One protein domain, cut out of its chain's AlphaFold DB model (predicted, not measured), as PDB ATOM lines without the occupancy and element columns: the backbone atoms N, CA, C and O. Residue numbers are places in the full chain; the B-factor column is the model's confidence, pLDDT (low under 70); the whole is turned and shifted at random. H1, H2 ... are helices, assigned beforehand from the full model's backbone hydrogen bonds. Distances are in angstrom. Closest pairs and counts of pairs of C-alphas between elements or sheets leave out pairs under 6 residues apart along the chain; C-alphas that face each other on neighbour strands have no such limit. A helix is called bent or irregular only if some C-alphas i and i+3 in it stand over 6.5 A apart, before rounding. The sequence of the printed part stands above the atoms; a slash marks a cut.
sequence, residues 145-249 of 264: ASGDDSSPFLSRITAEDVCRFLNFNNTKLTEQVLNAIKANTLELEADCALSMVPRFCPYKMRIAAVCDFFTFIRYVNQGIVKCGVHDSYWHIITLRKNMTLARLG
ATOM      1  N   ALA A 145     -48.173 -12.412  15.550       75.06
ATOM      2  CA  ALA A 145     -47.681 -12.445  14.174       75.06
ATOM      3  C   ALA A 145     -46.215 -11.991  14.033       75.06
ATOM      4  O   ALA A 145     -45.842 -11.324  13.069       75.06
ATOM      5  N   SER A 146     -45.383 -12.361  15.010       71.88
ATOM      6  CA  SER A 146     -43.984 -11.949  15.046       71.88
ATOM      7  C   SER A 146     -43.267 -12.349  13.755       71.88
ATOM      8  O   SER A 146     -43.457 -13.464  13.266       71.88
ATOM      9  N   GLY A 147     -42.512 -11.408  13.180       64.62
ATOM     10  CA  GLY A 147     -41.819 -11.551  11.892       64.62
ATOM     11  C   GLY A 147     -40.408 -12.136  11.996       64.62
ATOM     12  O   GLY A 147     -39.686 -12.176  11.003       64.62
ATOM     13  N   ASP A 148     -40.000 -12.536  13.195       65.69
ATOM     14  CA  ASP A 148     -38.731 -13.192  13.484       65.69
ATOM     15  C   ASP A 148     -38.845 -14.722  13.358       65.69
ATOM     16  O   ASP A 148     -39.922 -15.321  13.451       65.69
ATOM     17  N   ASP A 149     -37.701 -15.386  13.179       65.81
ATOM     18  CA  ASP A 149     -37.627 -16.849  13.051       65.81
ATOM     19  C   ASP A 149     -37.921 -17.586  14.380       65.81
ATOM     20  O   ASP A 149     -37.774 -18.806  14.453       65.81
ATOM     21  N   SER A 150     -38.339 -16.877  15.438       66.19
ATOM     22  CA  SER A 150     -38.688 -17.467  16.739       66.19
ATOM     23  C   SER A 150     -39.997 -18.258  16.694       66.19
ATOM     24  O   SER A 150     -40.202 -19.172  17.496       66.19
ATOM     25  N   SER A 151     -40.882 -17.949  15.740       77.00
ATOM     26  CA  SER A 151     -42.103 -18.727  15.556       77.00
ATOM     27  C   SER A 151     -41.818 -20.019  14.775       77.00
ATOM     28  O   SER A 151     -41.204 -19.978  13.704       77.00
ATOM     29  N   PRO A 152     -42.321 -21.184  15.232       75.75
ATOM     30  CA  PRO A 152     -42.130 -22.451  14.522       75.75
ATOM     31  C   PRO A 152     -42.784 -22.434  13.132       75.75
ATOM     32  O   PRO A 152     -42.384 -23.178  12.241       75.75
ATOM     33  N   PHE A 153     -43.782 -21.568  12.933       80.31
ATOM     34  CA  PHE A 153     -44.426 -21.340  11.646       80.31
ATOM     35  C   PHE A 153     -43.492 -20.660  10.634       80.31
ATOM     36  O   PHE A 153     -43.250 -21.230   9.568       80.31
ATOM     37  N   LEU A 154     -42.938 -19.484  10.964       77.81
ATOM     38  CA  LEU A 154     -42.031 -18.774  10.057       77.81
ATOM     39  C   LEU A 154     -40.709 -19.509   9.888       77.81
ATOM     40  O   LEU A 154     -40.237 -19.601   8.765       77.81
ATOM     41  N   SER A 155     -40.163 -20.109  10.949       77.81
ATOM     42  CA  SER A 155     -38.924 -20.893  10.867       77.81
ATOM     43  C   SER A 155     -39.017 -22.008   9.816       77.81
ATOM     44  O   SER A 155     -38.115 -22.167   8.991       77.81
ATOM     45  N   ARG A 156     -40.154 -22.722   9.760       79.81
ATOM     46  CA  ARG A 156     -40.409 -23.742   8.731       79.81
ATOM     47  C   ARG A 156     -40.494 -23.151   7.328       79.81
ATOM     48  O   ARG A 156     -39.842 -23.670   6.432       79.81
ATOM     49  N   ILE A 157     -41.244 -22.064   7.127       77.69
ATOM     50  CA  ILE A 157     -41.363 -21.427   5.801       77.69
ATOM     51  C   ILE A 157     -40.010 -20.873   5.347       77.69
ATOM     52  O   ILE A 157     -39.604 -21.082   4.206       77.69
ATOM     53  N   THR A 158     -39.268 -20.225   6.243       73.06
ATOM     54  CA  THR A 158     -37.928 -19.719   5.956       73.06
ATOM     55  C   THR A 158     -36.993 -20.867   5.565       73.06
ATOM     56  O   THR A 158     -36.314 -20.774   4.547       73.06
ATOM     57  N   ALA A 159     -36.989 -21.987   6.293       73.56
ATOM     58  CA  ALA A 159     -36.128 -23.130   5.984       73.56
ATOM     59  C   ALA A 159     -36.533 -23.878   4.697       73.56
ATOM     60  O   ALA A 159     -35.678 -24.221   3.876       73.56
ATOM     61  N   GLU A 160     -37.826 -24.140   4.513       74.75
ATOM     62  CA  GLU A 160     -38.353 -24.930   3.397       74.75
ATOM     63  C   GLU A 160     -38.386 -24.143   2.088       74.75
ATOM     64  O   GLU A 160     -37.967 -24.675   1.055       74.75
ATOM     65  N   ASP A 161     -38.845 -22.889   2.150       70.69
ATOM     66  CA  ASP A 161     -39.219 -22.098   0.979       70.69
ATOM     67  C   ASP A 161     -38.302 -20.908   0.728       70.69
ATOM     68  O   ASP A 161     -38.167 -20.532  -0.424       70.69
ATOM     69  N   VAL A 162     -37.665 -20.303   1.738       70.44
ATOM     70  CA  VAL A 162     -36.789 -19.130   1.525       70.44
ATOM     71  C   VAL A 162     -35.330 -19.560   1.342       70.44
ATOM     72  O   VAL A 162     -34.685 -19.191   0.360       70.44
ATOM     73  N   CYS A 163     -34.805 -20.407   2.230       65.50
ATOM     74  CA  CYS A 163     -33.410 -20.849   2.216       65.50
ATOM     75  C   CYS A 163     -33.093 -21.772   1.031       65.50
ATOM     76  O   CYS A 163     -32.063 -21.605   0.382       65.50
ATOM     77  N   ARG A 164     -33.996 -22.697   0.666       64.19
ATOM     78  CA  ARG A 164     -33.841 -23.506  -0.564       64.19
ATOM     79  C   ARG A 164     -34.015 -22.698  -1.854       64.19
ATOM     80  O   ARG A 164     -33.724 -23.207  -2.934       64.19
ATOM     81  N   PHE A 165     -34.515 -21.469  -1.762       61.72
ATOM     82  CA  PHE A 165     -34.946 -20.661  -2.898       61.72
ATOM     83  C   PHE A 165     -33.996 -19.517  -3.239       61.72
ATOM     84  O   PHE A 165     -33.791 -19.219  -4.418       61.72
ATOM     85  N   LEU A 166     -33.355 -18.939  -2.223       62.62
ATOM     86  CA  LEU A 166     -32.290 -17.946  -2.362       62.62
ATOM     87  C   LEU A 166     -30.885 -18.567  -2.378       62.62
ATOM     88  O   LEU A 166     -29.914 -17.833  -2.272       62.62
ATOM     89  N   ASN A 167     -30.736 -19.888  -2.528       66.19
ATOM     90  CA  ASN A 167     -29.418 -20.531  -2.571       66.19
ATOM     91  C   ASN A 167     -28.656 -20.188  -3.869       66.19
ATOM     92  O   ASN A 167     -28.629 -20.968  -4.822       66.19
ATOM     93  N   PHE A 168     -28.077 -18.989  -3.928       68.12
ATOM     94  CA  PHE A 168     -27.173 -18.573  -4.990       68.12
ATOM     95  C   PHE A 168     -25.789 -19.183  -4.765       68.12
ATOM     96  O   PHE A 168     -25.368 -19.383  -3.628       68.12
ATOM     97  N   ASN A 169     -25.044 -19.403  -5.852       68.56
ATOM     98  CA  ASN A 169     -23.669 -19.916  -5.788       68.56
ATOM     99  C   ASN A 169     -22.760 -19.063  -4.880       68.56
ATOM    100  O   ASN A 169     -21.791 -19.572  -4.326       68.56
ATOM    101  N   ASN A 170     -23.078 -17.774  -4.710       76.19
ATOM    102  CA  ASN A 170     -22.422 -16.890  -3.754       76.19
ATOM    103  C   ASN A 170     -23.228 -16.815  -2.448       76.19
ATOM    104  O   ASN A 170     -24.114 -15.975  -2.294       76.19
ATOM    105  N   THR A 171     -22.879 -17.675  -1.494       75.81
ATOM    106  CA  THR A 171     -23.538 -17.772  -0.182       75.81
ATOM    107  C   THR A 171     -23.430 -16.490   0.647       75.81
ATOM    108  O   THR A 171     -24.368 -16.146   1.362       75.81
ATOM    109  N   LYS A 172     -22.338 -15.730   0.501       78.25
ATOM    110  CA  LYS A 172     -22.140 -14.449   1.197       78.25
ATOM    111  C   LYS A 172     -23.107 -13.374   0.697       78.25
ATOM    112  O   LYS A 172     -23.670 -12.629   1.493       78.25
ATOM    113  N   LEU A 173     -23.327 -13.312  -0.618       74.31
ATOM    114  CA  LEU A 173     -24.325 -12.416  -1.204       74.31
ATOM    115  C   LEU A 173     -25.746 -12.844  -0.815       74.31
ATOM    116  O   LEU A 173     -26.563 -11.994  -0.479       74.31
ATOM    117  N   THR A 174     -26.034 -14.148  -0.809       77.31
ATOM    118  CA  THR A 174     -27.321 -14.695  -0.349       77.31
ATOM    119  C   THR A 174     -27.668 -14.231   1.063       77.31
ATOM    120  O   THR A 174     -28.782 -13.771   1.306       77.31
ATOM    121  N   GLU A 175     -26.714 -14.321   1.989       79.56
ATOM    122  CA  GLU A 175     -26.901 -13.892   3.375       79.56
ATOM    123  C   GLU A 175     -27.156 -12.382   3.472       79.56
ATOM    124  O   GLU A 175     -28.076 -11.948   4.165       79.56
ATOM    125  N   GLN A 176     -26.400 -11.575   2.720       79.56
ATOM    126  CA  GLN A 176     -26.610 -10.127   2.657       79.56
ATOM    127  C   GLN A 176     -27.992  -9.765   2.114       79.56
ATOM    128  O   GLN A 176     -28.668  -8.917   2.691       79.56
ATOM    129  N   VAL A 177     -28.435 -10.430   1.045       81.19
ATOM    130  CA  VAL A 177     -29.769 -10.231   0.470       81.19
ATOM    131  C   VAL A 177     -30.845 -10.615   1.483       81.19
ATOM    132  O   VAL A 177     -31.762  -9.834   1.712       81.19
ATOM    133  N   LEU A 178     -30.723 -11.764   2.150       80.19
ATOM    134  CA  LEU A 178     -31.694 -12.198   3.155       80.19
ATOM    135  C   LEU A 178     -31.775 -11.221   4.338       80.19
ATOM    136  O   LEU A 178     -32.873 -10.871   4.773       80.19
ATOM    137  N   ASN A 179     -30.631 -10.743   4.827       81.75
ATOM    138  CA  ASN A 179     -30.573  -9.747   5.896       81.75
ATOM    139  C   ASN A 179     -31.181  -8.409   5.453       81.75
ATOM    140  O   ASN A 179     -31.942  -7.807   6.209       81.75
ATOM    141  N   ALA A 180     -30.917  -7.974   4.217       81.31
ATOM    142  CA  ALA A 180     -31.492  -6.754   3.657       81.31
ATOM    143  C   ALA A 180     -33.018  -6.849   3.487       81.31
ATOM    144  O   ALA A 180     -33.724  -5.881   3.776       81.31
ATOM    145  N   ILE A 181     -33.542  -8.019   3.093       82.31
ATOM    146  CA  ILE A 181     -34.987  -8.290   3.020       82.31
ATOM    147  C   ILE A 181     -35.611  -8.228   4.416       82.31
ATOM    148  O   ILE A 181     -36.577  -7.495   4.619       82.31
ATOM    149  N   LYS A 182     -35.042  -8.944   5.398       78.56
ATOM    150  CA  LYS A 182     -35.542  -8.945   6.785       78.56
ATOM    151  C   LYS A 182     -35.509  -7.547   7.412       78.56
ATOM    152  O   LYS A 182     -36.430  -7.176   8.135       78.56
ATOM    153  N   ALA A 183     -34.482  -6.756   7.103       81.12
ATOM    154  CA  ALA A 183     -34.352  -5.369   7.543       81.12
ATOM    155  C   ALA A 183     -35.194  -4.372   6.720       81.12
ATOM    156  O   ALA A 183     -35.231  -3.194   7.066       81.12
ATOM    157  N   ASN A 184     -35.864  -4.817   5.648       80.62
ATOM    158  CA  ASN A 184     -36.618  -3.972   4.717       80.62
ATOM    159  C   ASN A 184     -35.768  -2.812   4.145       80.62
ATOM    160  O   ASN A 184     -36.210  -1.666   4.092       80.62
ATOM    161  N   THR A 185     -34.529  -3.114   3.756       79.62
ATOM    162  CA  THR A 185     -33.554  -2.158   3.184       79.62
ATOM    163  C   THR A 185     -33.171  -2.492   1.741       79.62
ATOM    164  O   THR A 185     -32.332  -1.816   1.153       79.62
ATOM    165  N   LEU A 186     -33.765  -3.543   1.170       78.44
ATOM    166  CA  LEU A 186     -33.495  -3.965  -0.197       78.44
ATOM    167  C   LEU A 186     -34.389  -3.209  -1.186       78.44
ATOM    168  O   LEU A 186     -35.610  -3.340  -1.143       78.44
ATOM    169  N   GLU A 187     -33.773  -2.484  -2.115       72.31
ATOM    170  CA  GLU A 187     -34.456  -1.815  -3.224       72.31
ATOM    171  C   GLU A 187     -34.128  -2.537  -4.537       72.31
ATOM    172  O   GLU A 187     -32.968  -2.801  -4.851       72.31
ATOM    173  N   LEU A 188     -35.165  -2.913  -5.291       67.94
ATOM    174  CA  LEU A 188     -35.033  -3.556  -6.598       67.94
ATOM    175  C   LEU A 188     -35.375  -2.543  -7.688       67.94
ATOM    176  O   LEU A 188     -36.547  -2.252  -7.919       67.94
ATOM    177  N   GLU A 189     -34.366  -2.038  -8.388       66.12
ATOM    178  CA  GLU A 189     -34.576  -1.139  -9.526       66.12
ATOM    179  C   GLU A 189     -35.286  -1.860 -10.681       66.12
ATOM    180  O   GLU A 189     -35.059  -3.051 -10.926       66.12
ATOM    181  N   ALA A 190     -36.177  -1.151 -11.386       55.66
ATOM    182  CA  ALA A 190     -37.008  -1.684 -12.471       55.66
ATOM    183  C   ALA A 190     -36.176  -2.178 -13.670       55.66
ATOM    184  O   ALA A 190     -36.534  -3.184 -14.292       55.66
ATOM    185  N   ASP A 191     -35.021  -1.565 -13.897       51.28
ATOM    186  CA  ASP A 191     -34.222  -1.783 -15.090       51.28
ATOM    187  C   ASP A 191     -33.157  -2.859 -14.894       51.28
ATOM    188  O   ASP A 191     -32.482  -2.966 -13.870       51.28
ATOM    189  N   CYS A 192     -32.988  -3.696 -15.916       52.84
ATOM    190  CA  CYS A 192     -31.760  -4.462 -16.040       52.84
ATOM    191  C   CYS A 192     -30.647  -3.457 -16.352       52.84
ATOM    192  O   CYS A 192     -30.693  -2.834 -17.416       52.84
ATOM    193  N   ALA A 193     -29.656  -3.336 -15.460       51.81
ATOM    194  CA  ALA A 193     -28.547  -2.372 -15.527       51.81
ATOM    195  C   ALA A 193     -27.777  -2.345 -16.867       51.81
ATOM    196  O   ALA A 193     -26.980  -1.445 -17.106       51.81
ATOM    197  N   LEU A 194     -28.002  -3.328 -17.746       40.44
ATOM    198  CA  LEU A 194     -27.339  -3.471 -19.040       40.44
ATOM    199  C   LEU A 194     -28.234  -3.193 -20.259       40.44
ATOM    200  O   LEU A 194     -27.708  -3.126 -21.364       40.44
ATOM    201  N   SER A 195     -29.562  -3.084 -20.113       41.69
ATOM    202  CA  SER A 195     -30.467  -3.109 -21.278       41.69
ATOM    203  C   SER A 195     -31.517  -2.005 -21.335       41.69
ATOM    204  O   SER A 195     -32.075  -1.849 -22.417       41.69
ATOM    205  N   MET A 196     -31.831  -1.294 -20.241       42.19
ATOM    206  CA  MET A 196     -32.914  -0.279 -20.203       42.19
ATOM    207  C   MET A 196     -34.251  -0.765 -20.814       42.19
ATOM    208  O   MET A 196     -35.049   0.008 -21.332       42.19
ATOM    209  N   VAL A 197     -34.475  -2.082 -20.794       47.22
ATOM    210  CA  VAL A 197     -35.669  -2.775 -21.285       47.22
ATOM    211  C   VAL A 197     -36.048  -3.789 -20.205       47.22
ATOM    212  O   VAL A 197     -35.144  -4.467 -19.692       47.22
ATOM    213  N   PRO A 198     -37.342  -3.951 -19.866       51.94
ATOM    214  CA  PRO A 198     -37.791  -4.992 -18.949       51.94
ATOM    215  C   PRO A 198     -37.420  -6.370 -19.511       51.94
ATOM    216  O   PRO A 198     -38.037  -6.882 -20.441       51.94
ATOM    217  N   ARG A 199     -36.356  -6.972 -18.976       56.88
ATOM    218  CA  ARG A 199     -35.923  -8.332 -19.316       56.88
ATOM    219  C   ARG A 199     -36.315  -9.270 -18.181       56.88
ATOM    220  O   ARG A 199     -36.196  -8.918 -17.007       56.88
ATOM    221  N   PHE A 200     -36.729 -10.483 -18.537       61.78
ATOM    222  CA  PHE A 200     -36.964 -11.560 -17.581       61.78
ATOM    223  C   PHE A 200     -35.659 -11.880 -16.837       61.78
ATOM    224  O   PHE A 200     -34.719 -12.421 -17.418       61.78
ATOM    225  N   CYS A 201     -35.586 -11.510 -15.557       66.75
ATOM    226  CA  CYS A 201     -34.462 -11.827 -14.681       66.75
ATOM    227  C   CYS A 201     -34.940 -12.807 -13.599       66.75
ATOM    228  O   CYS A 201     -35.592 -12.379 -12.640       66.75
ATOM    229  N   PRO A 202     -34.607 -14.109 -13.714       68.50
ATOM    230  CA  PRO A 202     -35.041 -15.127 -12.757       68.50
ATOM    231  C   PRO A 202     -34.679 -14.772 -11.312       68.50
ATOM    232  O   PRO A 202     -35.475 -14.964 -10.397       68.50
ATOM    233  N   TYR A 203     -33.490 -14.203 -11.104       71.44
ATOM    234  CA  TYR A 203     -33.007 -13.802  -9.784       71.44
ATOM    235  C   TYR A 203     -33.833 -12.659  -9.190       71.44
ATOM    236  O   TYR A 203     -34.230 -12.732  -8.029       71.44
ATOM    237  N   LYS A 204     -34.177 -11.650  -9.997       72.81
ATOM    238  CA  LYS A 204     -35.020 -10.525  -9.573       72.81
ATOM    239  C   LYS A 204     -36.426 -10.984  -9.196       72.81
ATOM    240  O   LYS A 204     -36.960 -10.545  -8.184       72.81
ATOM    241  N   MET A 205     -37.003 -11.901  -9.970       73.06
ATOM    242  CA  MET A 205     -38.332 -12.450  -9.689       73.06
ATOM    243  C   MET A 205     -38.358 -13.285  -8.412       73.06
ATOM    244  O   MET A 205     -39.299 -13.185  -7.631       73.06
ATOM    245  N   ARG A 206     -37.304 -14.068  -8.158       76.06
ATOM    246  CA  ARG A 206     -37.159 -14.802  -6.894       76.06
ATOM    247  C   ARG A 206     -37.081 -13.845  -5.710       76.06
ATOM    248  O   ARG A 206     -37.826 -14.001  -4.751       76.06
ATOM    249  N   ILE A 207     -36.238 -12.820  -5.790       79.00
ATOM    250  CA  ILE A 207     -36.096 -11.848  -4.703       79.00
ATOM    251  C   ILE A 207     -37.420 -11.103  -4.463       79.00
ATOM    252  O   ILE A 207     -37.850 -11.006  -3.317       79.00
ATOM    253  N   ALA A 208     -38.113 -10.670  -5.521       79.69
ATOM    254  CA  ALA A 208     -39.408  -9.998  -5.413       79.69
ATOM    255  C   ALA A 208     -40.466 -10.857  -4.695       79.69
ATOM    256  O   ALA A 208     -41.112 -10.371  -3.773       79.69
ATOM    257  N   ALA A 209     -40.581 -12.149  -5.033       80.62
ATOM    258  CA  ALA A 209     -41.527 -13.052  -4.369       80.62
ATOM    259  C   ALA A 209     -41.272 -13.178  -2.854       80.62
ATOM    260  O   ALA A 209     -42.212 -13.249  -2.063       80.62
ATOM    261  N   VAL A 210     -39.998 -13.208  -2.444       82.38
ATOM    262  CA  VAL A 210     -39.617 -13.271  -1.023       82.38
ATOM    263  C   VAL A 210     -39.905 -11.940  -0.330       82.38
ATOM    264  O   VAL A 210     -40.420 -11.935   0.789       82.38
ATOM    265  N   CYS A 211     -39.626 -10.813  -0.989       82.44
ATOM    266  CA  CYS A 211     -39.961  -9.488  -0.473       82.44
ATOM    267  C   CYS A 211     -41.468  -9.336  -0.236       82.44
ATOM    268  O   CYS A 211     -41.860  -8.867   0.833       82.44
ATOM    269  N   ASP A 212     -42.307  -9.777  -1.175       83.50
ATOM    270  CA  ASP A 212     -43.767  -9.737  -1.038       83.50
ATOM    271  C   ASP A 212     -44.230 -10.545   0.185       83.50
ATOM    272  O   ASP A 212     -45.052 -10.075   0.977       83.50
ATOM    273  N   PHE A 213     -43.641 -11.728   0.398       86.31
ATOM    274  CA  PHE A 213     -43.934 -12.558   1.565       86.31
ATOM    275  C   PHE A 213     -43.588 -11.855   2.882       86.31
ATOM    276  O   PHE A 213     -44.460 -11.687   3.737       86.31
ATOM    277  N   PHE A 214     -42.345 -11.393   3.052       83.00
ATOM    278  CA  PHE A 214     -41.930 -10.720   4.289       83.00
ATOM    279  C   PHE A 214     -42.666  -9.394   4.512       83.00
ATOM    280  O   PHE A 214     -42.965  -9.041   5.656       83.00
ATOM    281  N   THR A 215     -43.025  -8.688   3.440       84.19
ATOM    282  CA  THR A 215     -43.837  -7.469   3.518       84.19
ATOM    283  C   THR A 215     -45.219  -7.772   4.082       84.19
ATOM    284  O   THR A 215     -45.654  -7.103   5.021       84.19
ATOM    285  N   PHE A 216     -45.882  -8.819   3.581       84.38
ATOM    286  CA  PHE A 216     -47.170  -9.250   4.111       84.38
ATOM    287  C   PHE A 216     -47.080  -9.640   5.591       84.38
ATOM    288  O   PHE A 216     -47.858  -9.141   6.404       84.38
ATOM    289  N   ILE A 217     -46.094 -10.461   5.967       83.19
ATOM    290  CA  ILE A 217     -45.846 -10.848   7.364       83.19
ATOM    291  C   ILE A 217     -45.698  -9.612   8.262       83.19
ATOM    292  O   ILE A 217     -46.313  -9.533   9.326       83.19
ATOM    293  N   ARG A 218     -44.955  -8.600   7.805       82.31
ATOM    294  CA  ARG A 218     -44.757  -7.347   8.537       82.31
ATOM    295  C   ARG A 218     -46.051  -6.546   8.695       82.31
ATOM    296  O   ARG A 218     -46.285  -5.989   9.764       82.31
ATOM    297  N   TYR A 219     -46.907  -6.513   7.677       81.06
ATOM    298  CA  TYR A 219     -48.209  -5.846   7.761       81.06
ATOM    299  C   TYR A 219     -49.187  -6.555   8.695       81.06
ATOM    300  O   TYR A 219     -49.965  -5.884   9.378       81.06
ATOM    301  N   VAL A 220     -49.136  -7.888   8.763       80.75
ATOM    302  CA  VAL A 220     -49.914  -8.645   9.750       80.75
ATOM    303  C   VAL A 220     -49.406  -8.349  11.164       80.75
ATOM    304  O   VAL A 220     -50.217  -8.035  12.030       80.75
ATOM    305  N   ASN A 221     -48.086  -8.353  11.385       79.06
ATOM    306  CA  ASN A 221     -47.474  -8.011  12.679       79.06
ATOM    307  C   ASN A 221     -47.838  -6.586  13.144       79.06
ATOM    308  O   ASN A 221     -48.159  -6.344  14.301       79.06
ATOM    309  N   GLN A 222     -47.849  -5.626  12.216       78.19
ATOM    310  CA  GLN A 222     -48.210  -4.230  12.496       78.19
ATOM    311  C   GLN A 222     -49.721  -4.009  12.684       78.19
ATOM    312  O   GLN A 222     -50.141  -2.882  12.939       78.19
ATOM    313  N   GLY A 223     -50.552  -5.047  12.527       74.38
ATOM    314  CA  GLY A 223     -52.009  -4.942  12.638       74.38
ATOM    315  C   GLY A 223     -52.673  -4.153  11.504       74.38
ATOM    316  O   GLY A 223     -53.841  -3.779  11.615       74.38
ATOM    317  N   ILE A 224     -51.953  -3.894  10.407       78.69
ATOM    318  CA  ILE A 224     -52.484  -3.213   9.215       78.69
ATOM    319  C   ILE A 224     -53.474  -4.138   8.492       78.69
ATOM    320  O   ILE A 224     -54.495  -3.693   7.964       78.69
ATOM    321  N   VAL A 225     -53.202  -5.444   8.507       76.56
ATOM    322  CA  VAL A 225     -54.063  -6.465   7.906       76.56
ATOM    323  C   VAL A 225     -55.182  -6.843   8.879       76.56
ATOM    324  O   VAL A 225     -54.962  -7.570   9.844       76.56
ATOM    325  N   LYS A 226     -56.404  -6.379   8.596       74.00
ATOM    326  CA  LYS A 226     -57.608  -6.661   9.404       74.00
ATOM    327  C   LYS A 226     -58.394  -7.908   8.966       74.00
ATOM    328  O   LYS A 226     -59.452  -8.175   9.527       74.00
ATOM    329  N   CYS A 227     -57.927  -8.648   7.957       74.38
ATOM    330  CA  CYS A 227     -58.664  -9.797   7.422       74.38
ATOM    331  C   CYS A 227     -58.707 -10.985   8.400       74.38
ATOM    332  O   CYS A 227     -57.898 -11.078   9.333       74.38
ATOM    333  N   GLY A 228     -59.648 -11.910   8.196       74.38
ATOM    334  CA  GLY A 228     -59.801 -13.099   9.034       74.38
ATOM    335  C   GLY A 228     -58.564 -14.004   9.002       74.38
ATOM    336  O   GLY A 228     -57.686 -13.864   8.149       74.38
ATOM    337  N   VAL A 229     -58.461 -14.935   9.958       76.75
ATOM    338  CA  VAL A 229     -57.341 -15.900   9.998       76.75
ATOM    339  C   VAL A 229     -57.319 -16.741   8.726       76.75
ATOM    340  O   VAL A 229     -56.258 -16.942   8.142       76.75
ATOM    341  N   HIS A 230     -58.506 -17.136   8.269       76.81
ATOM    342  CA  HIS A 230     -58.722 -17.862   7.028       76.81
ATOM    343  C   HIS A 230     -58.181 -17.104   5.803       76.81
ATOM    344  O   HIS A 230     -57.421 -17.661   5.013       76.81
ATOM    345  N   ASP A 231     -58.478 -15.809   5.683       78.00
ATOM    346  CA  ASP A 231     -58.009 -14.998   4.553       78.00
ATOM    347  C   ASP A 231     -56.487 -14.828   4.577       78.00
ATOM    348  O   ASP A 231     -55.821 -14.927   3.549       78.00
ATOM    349  N   SER A 232     -55.906 -14.617   5.762       79.25
ATOM    350  CA  SER A 232     -54.448 -14.573   5.909       79.25
ATOM    351  C   SER A 232     -53.785 -15.905   5.609       79.25
ATOM    352  O   SER A 232     -52.713 -15.917   5.012       79.25
ATOM    353  N   TYR A 233     -54.411 -17.019   5.981       81.00
ATOM    354  CA  TYR A 233     -53.927 -18.347   5.631       81.00
ATOM    355  C   TYR A 233     -53.834 -18.498   4.109       81.00
ATOM    356  O   TYR A 233     -52.751 -18.770   3.590       81.00
ATOM    357  N   TRP A 234     -54.919 -18.233   3.379       80.06
ATOM    358  CA  TRP A 234     -54.929 -18.340   1.918       80.06
ATOM    359  C   TRP A 234     -53.976 -17.364   1.234       80.06
ATOM    360  O   TRP A 234     -53.345 -17.710   0.230       80.06
ATOM    361  N   HIS A 235     -53.795 -16.178   1.809       81.88
ATOM    362  CA  HIS A 235     -52.815 -15.223   1.316       81.88
ATOM    363  C   HIS A 235     -51.380 -15.745   1.483       81.88
ATOM    364  O   HIS A 235     -50.592 -15.704   0.540       81.88
ATOM    365  N   ILE A 236     -51.053 -16.329   2.640       83.81
ATOM    366  CA  ILE A 236     -49.746 -16.959   2.871       83.81
ATOM    367  C   ILE A 236     -49.534 -18.137   1.915       83.81
ATOM    368  O   ILE A 236     -48.461 -18.253   1.326       83.81
ATOM    369  N   ILE A 237     -50.545 -18.984   1.699       82.25
ATOM    370  CA  ILE A 237     -50.462 -20.083   0.722       82.25
ATOM    371  C   ILE A 237     -50.184 -19.547  -0.688       82.25
ATOM    372  O   ILE A 237     -49.316 -20.075  -1.386       82.25
ATOM    373  N   THR A 238     -50.851 -18.465  -1.083       82.06
ATOM    374  CA  THR A 238     -50.623 -17.804  -2.374       82.06
ATOM    375  C   THR A 238     -49.193 -17.274  -2.496       82.06
ATOM    376  O   THR A 238     -48.523 -17.530  -3.495       82.06
ATOM    377  N   LEU A 239     -48.675 -16.603  -1.464       84.56
ATOM    378  CA  LEU A 239     -47.298 -16.098  -1.447       84.56
ATOM    379  C   LEU A 239     -46.266 -17.236  -1.529       84.56
ATOM    380  O   LEU A 239     -45.303 -17.148  -2.291       84.56
ATOM    381  N   ARG A 240     -46.498 -18.352  -0.824       84.69
ATOM    382  CA  ARG A 240     -45.655 -19.560  -0.910       84.69
ATOM    383  C   ARG A 240     -45.673 -20.191  -2.305       84.69
ATOM    384  O   ARG A 240     -44.631 -20.612  -2.818       84.69
ATOM    385  N   LYS A 241     -46.837 -20.214  -2.957       82.12
ATOM    386  CA  LYS A 241     -46.974 -20.654  -4.351       82.12
ATOM    387  C   LYS A 241     -46.200 -19.735  -5.298       82.12
ATOM    388  O   LYS A 241     -45.479 -20.242  -6.151       82.12
ATOM    389  N   ASN A 242     -46.298 -18.417  -5.133       79.62
ATOM    390  CA  ASN A 242     -45.581 -17.448  -5.969       79.62
ATOM    391  C   ASN A 242     -44.063 -17.602  -5.846       79.62
ATOM    392  O   ASN A 242     -43.375 -17.628  -6.867       79.62
ATOM    393  N   MET A 243     -43.554 -17.810  -4.625       80.88
ATOM    394  CA  MET A 243     -42.159 -18.204  -4.422       80.88
ATOM    395  C   MET A 243     -41.856 -19.476  -5.229       80.88
ATOM    396  O   MET A 243     -41.014 -19.454  -6.117       80.88
ATOM    397  N   THR A 244     -42.621 -20.557  -5.064       79.00
ATOM    398  CA  THR A 244     -42.404 -21.802  -5.829       79.00
ATOM    399  C   THR A 244     -42.406 -21.602  -7.356       79.00
ATOM    400  O   THR A 244     -41.539 -22.150  -8.041       79.00
ATOM    401  N   LEU A 245     -43.318 -20.788  -7.901       73.94
ATOM    402  CA  LEU A 245     -43.404 -20.494  -9.337       73.94
ATOM    403  C   LEU A 245     -42.181 -19.725  -9.852       73.94
ATOM    404  O   LEU A 245     -41.609 -20.114 -10.874       73.94
ATOM    405  N   ALA A 246     -41.700 -18.716  -9.114       72.06
ATOM    406  CA  ALA A 246     -40.471 -18.013  -9.495       72.06
ATOM    407  C   ALA A 246     -39.245 -18.939  -9.497       72.06
ATOM    408  O   ALA A 246     -38.260 -18.683 -10.196       72.06
ATOM    409  N   ARG A 247     -39.279 -20.033  -8.719       69.19
ATOM    410  CA  ARG A 247     -38.178 -21.009  -8.672       69.19
ATOM    411  C   ARG A 247     -38.033 -21.675 -10.024       69.19
ATOM    412  O   ARG A 247     -36.919 -21.799 -10.530       69.19
ATOM    413  N   LEU A 248     -39.175 -22.064 -10.580       72.88
ATOM    414  CA  LEU A 248     -39.313 -22.761 -11.850       72.88
ATOM    415  C   LEU A 248     -39.144 -21.827 -13.056       72.88
ATOM    416  O   LEU A 248     -39.196 -22.294 -14.185       72.88
ATOM    417  N   GLY A 249     -38.933 -20.524 -12.832       63.34
ATOM    418  CA  GLY A 249     -38.856 -19.543 -13.912       63.34
ATOM    419  C   GLY A 249     -40.199 -19.330 -14.613       63.34
ATOM    420  O   GLY A 249     -40.228 -18.860 -15.744       63.34
TER     421      GLY A 249
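What this domain is: This is residues 145 to 249 of the 264 residues of an uncharacterized protein of Brugia pahangi (UniProt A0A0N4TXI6). A long helical hairpin, H3 and H4 side by side, makes the body; the shorter H1 runs loosely along it, nearly in line with both, and H2 meets H3 with its last residues. The long link from H2, residues 183 to 201, passes Leu 194 at one far end of the domain before coming back to H3, and the turn at Gly 228 makes the opposite far end. The printed part has 105 residues with four named helices, in the order H1, H2, H3, H4, and no named strand; its class is all helix. It is compact, with a radius of gyration of the C-alphas of 14.4 A, and elongated in outline, spanning 43 by 27 by 26 A.

Where its parts are: H3, the longest helix, holds residues 202 to 221 and measures 29.2 A from C-alpha 202 at (-35.041, -15.127, -12.757) to C-alpha 221 at (-47.474, -8.011, 12.679). H4 holds residues 229 to 247 and measures 27.2 A, ending with C-alpha 247 at (-38.178, -21.009, -8.672). H1 is residues 152 to 163, 15.2 A long, beginning with C-alpha 152 at (-42.130, -22.451, 14.522). H1 is irregular, but only just: C-alphas 160 and 163 are 6.52 A apart. H2 is residues 171 to 182, 16.4 A long.

How they stand to each other: H3 and H4 touch and form a helical hairpin, opposite ways at a shallow tilt of 15 degrees; their closest C-alphas, those of Ala 209 and Met 243, are 5.2 A apart. H2 touches H3 with residues 181 to 182 alone, and the closest C-alphas, those of Ile 181 and Cys 211, are 6.2 A apart. H2 and H3 run the same way at a tilt of 35.2 degrees, only just steep. H1 and H4 only just touch, with 3 pairs of C-alphas within 8 A, through residue 161 of H1 alone; the closest C-alphas, those of Asp 161 and Arg 240, are 7.2 A apart. They run the same way at a shallow tilt of 19 degrees. H1 and H3 are close but not clearly touching, the C-alphas of Val 162 and Val 210 being closest at 7.0 A. H2 is apart from both H1 and H4. Each O i to N i+4 pair is within hydrogen-bond range in H2, H3 and H4, and 7 of 8 are in H1.

The domain as a whole: The C-alphas farthest apart, those of Leu 194 and Gly 228, are 44.0 A apart. The printed part has no cut. The link from H2 to H3 is long, with 19 residues; those from H1 to H2 and from H3 to H4 are short. Residues 226 to 231, of which 229 to 231 belong to H4, stand free. The mean pLDDT of the printed part is 73.5, and 28 residues are under 70, among them residues 163 to 169 and 188 to 202.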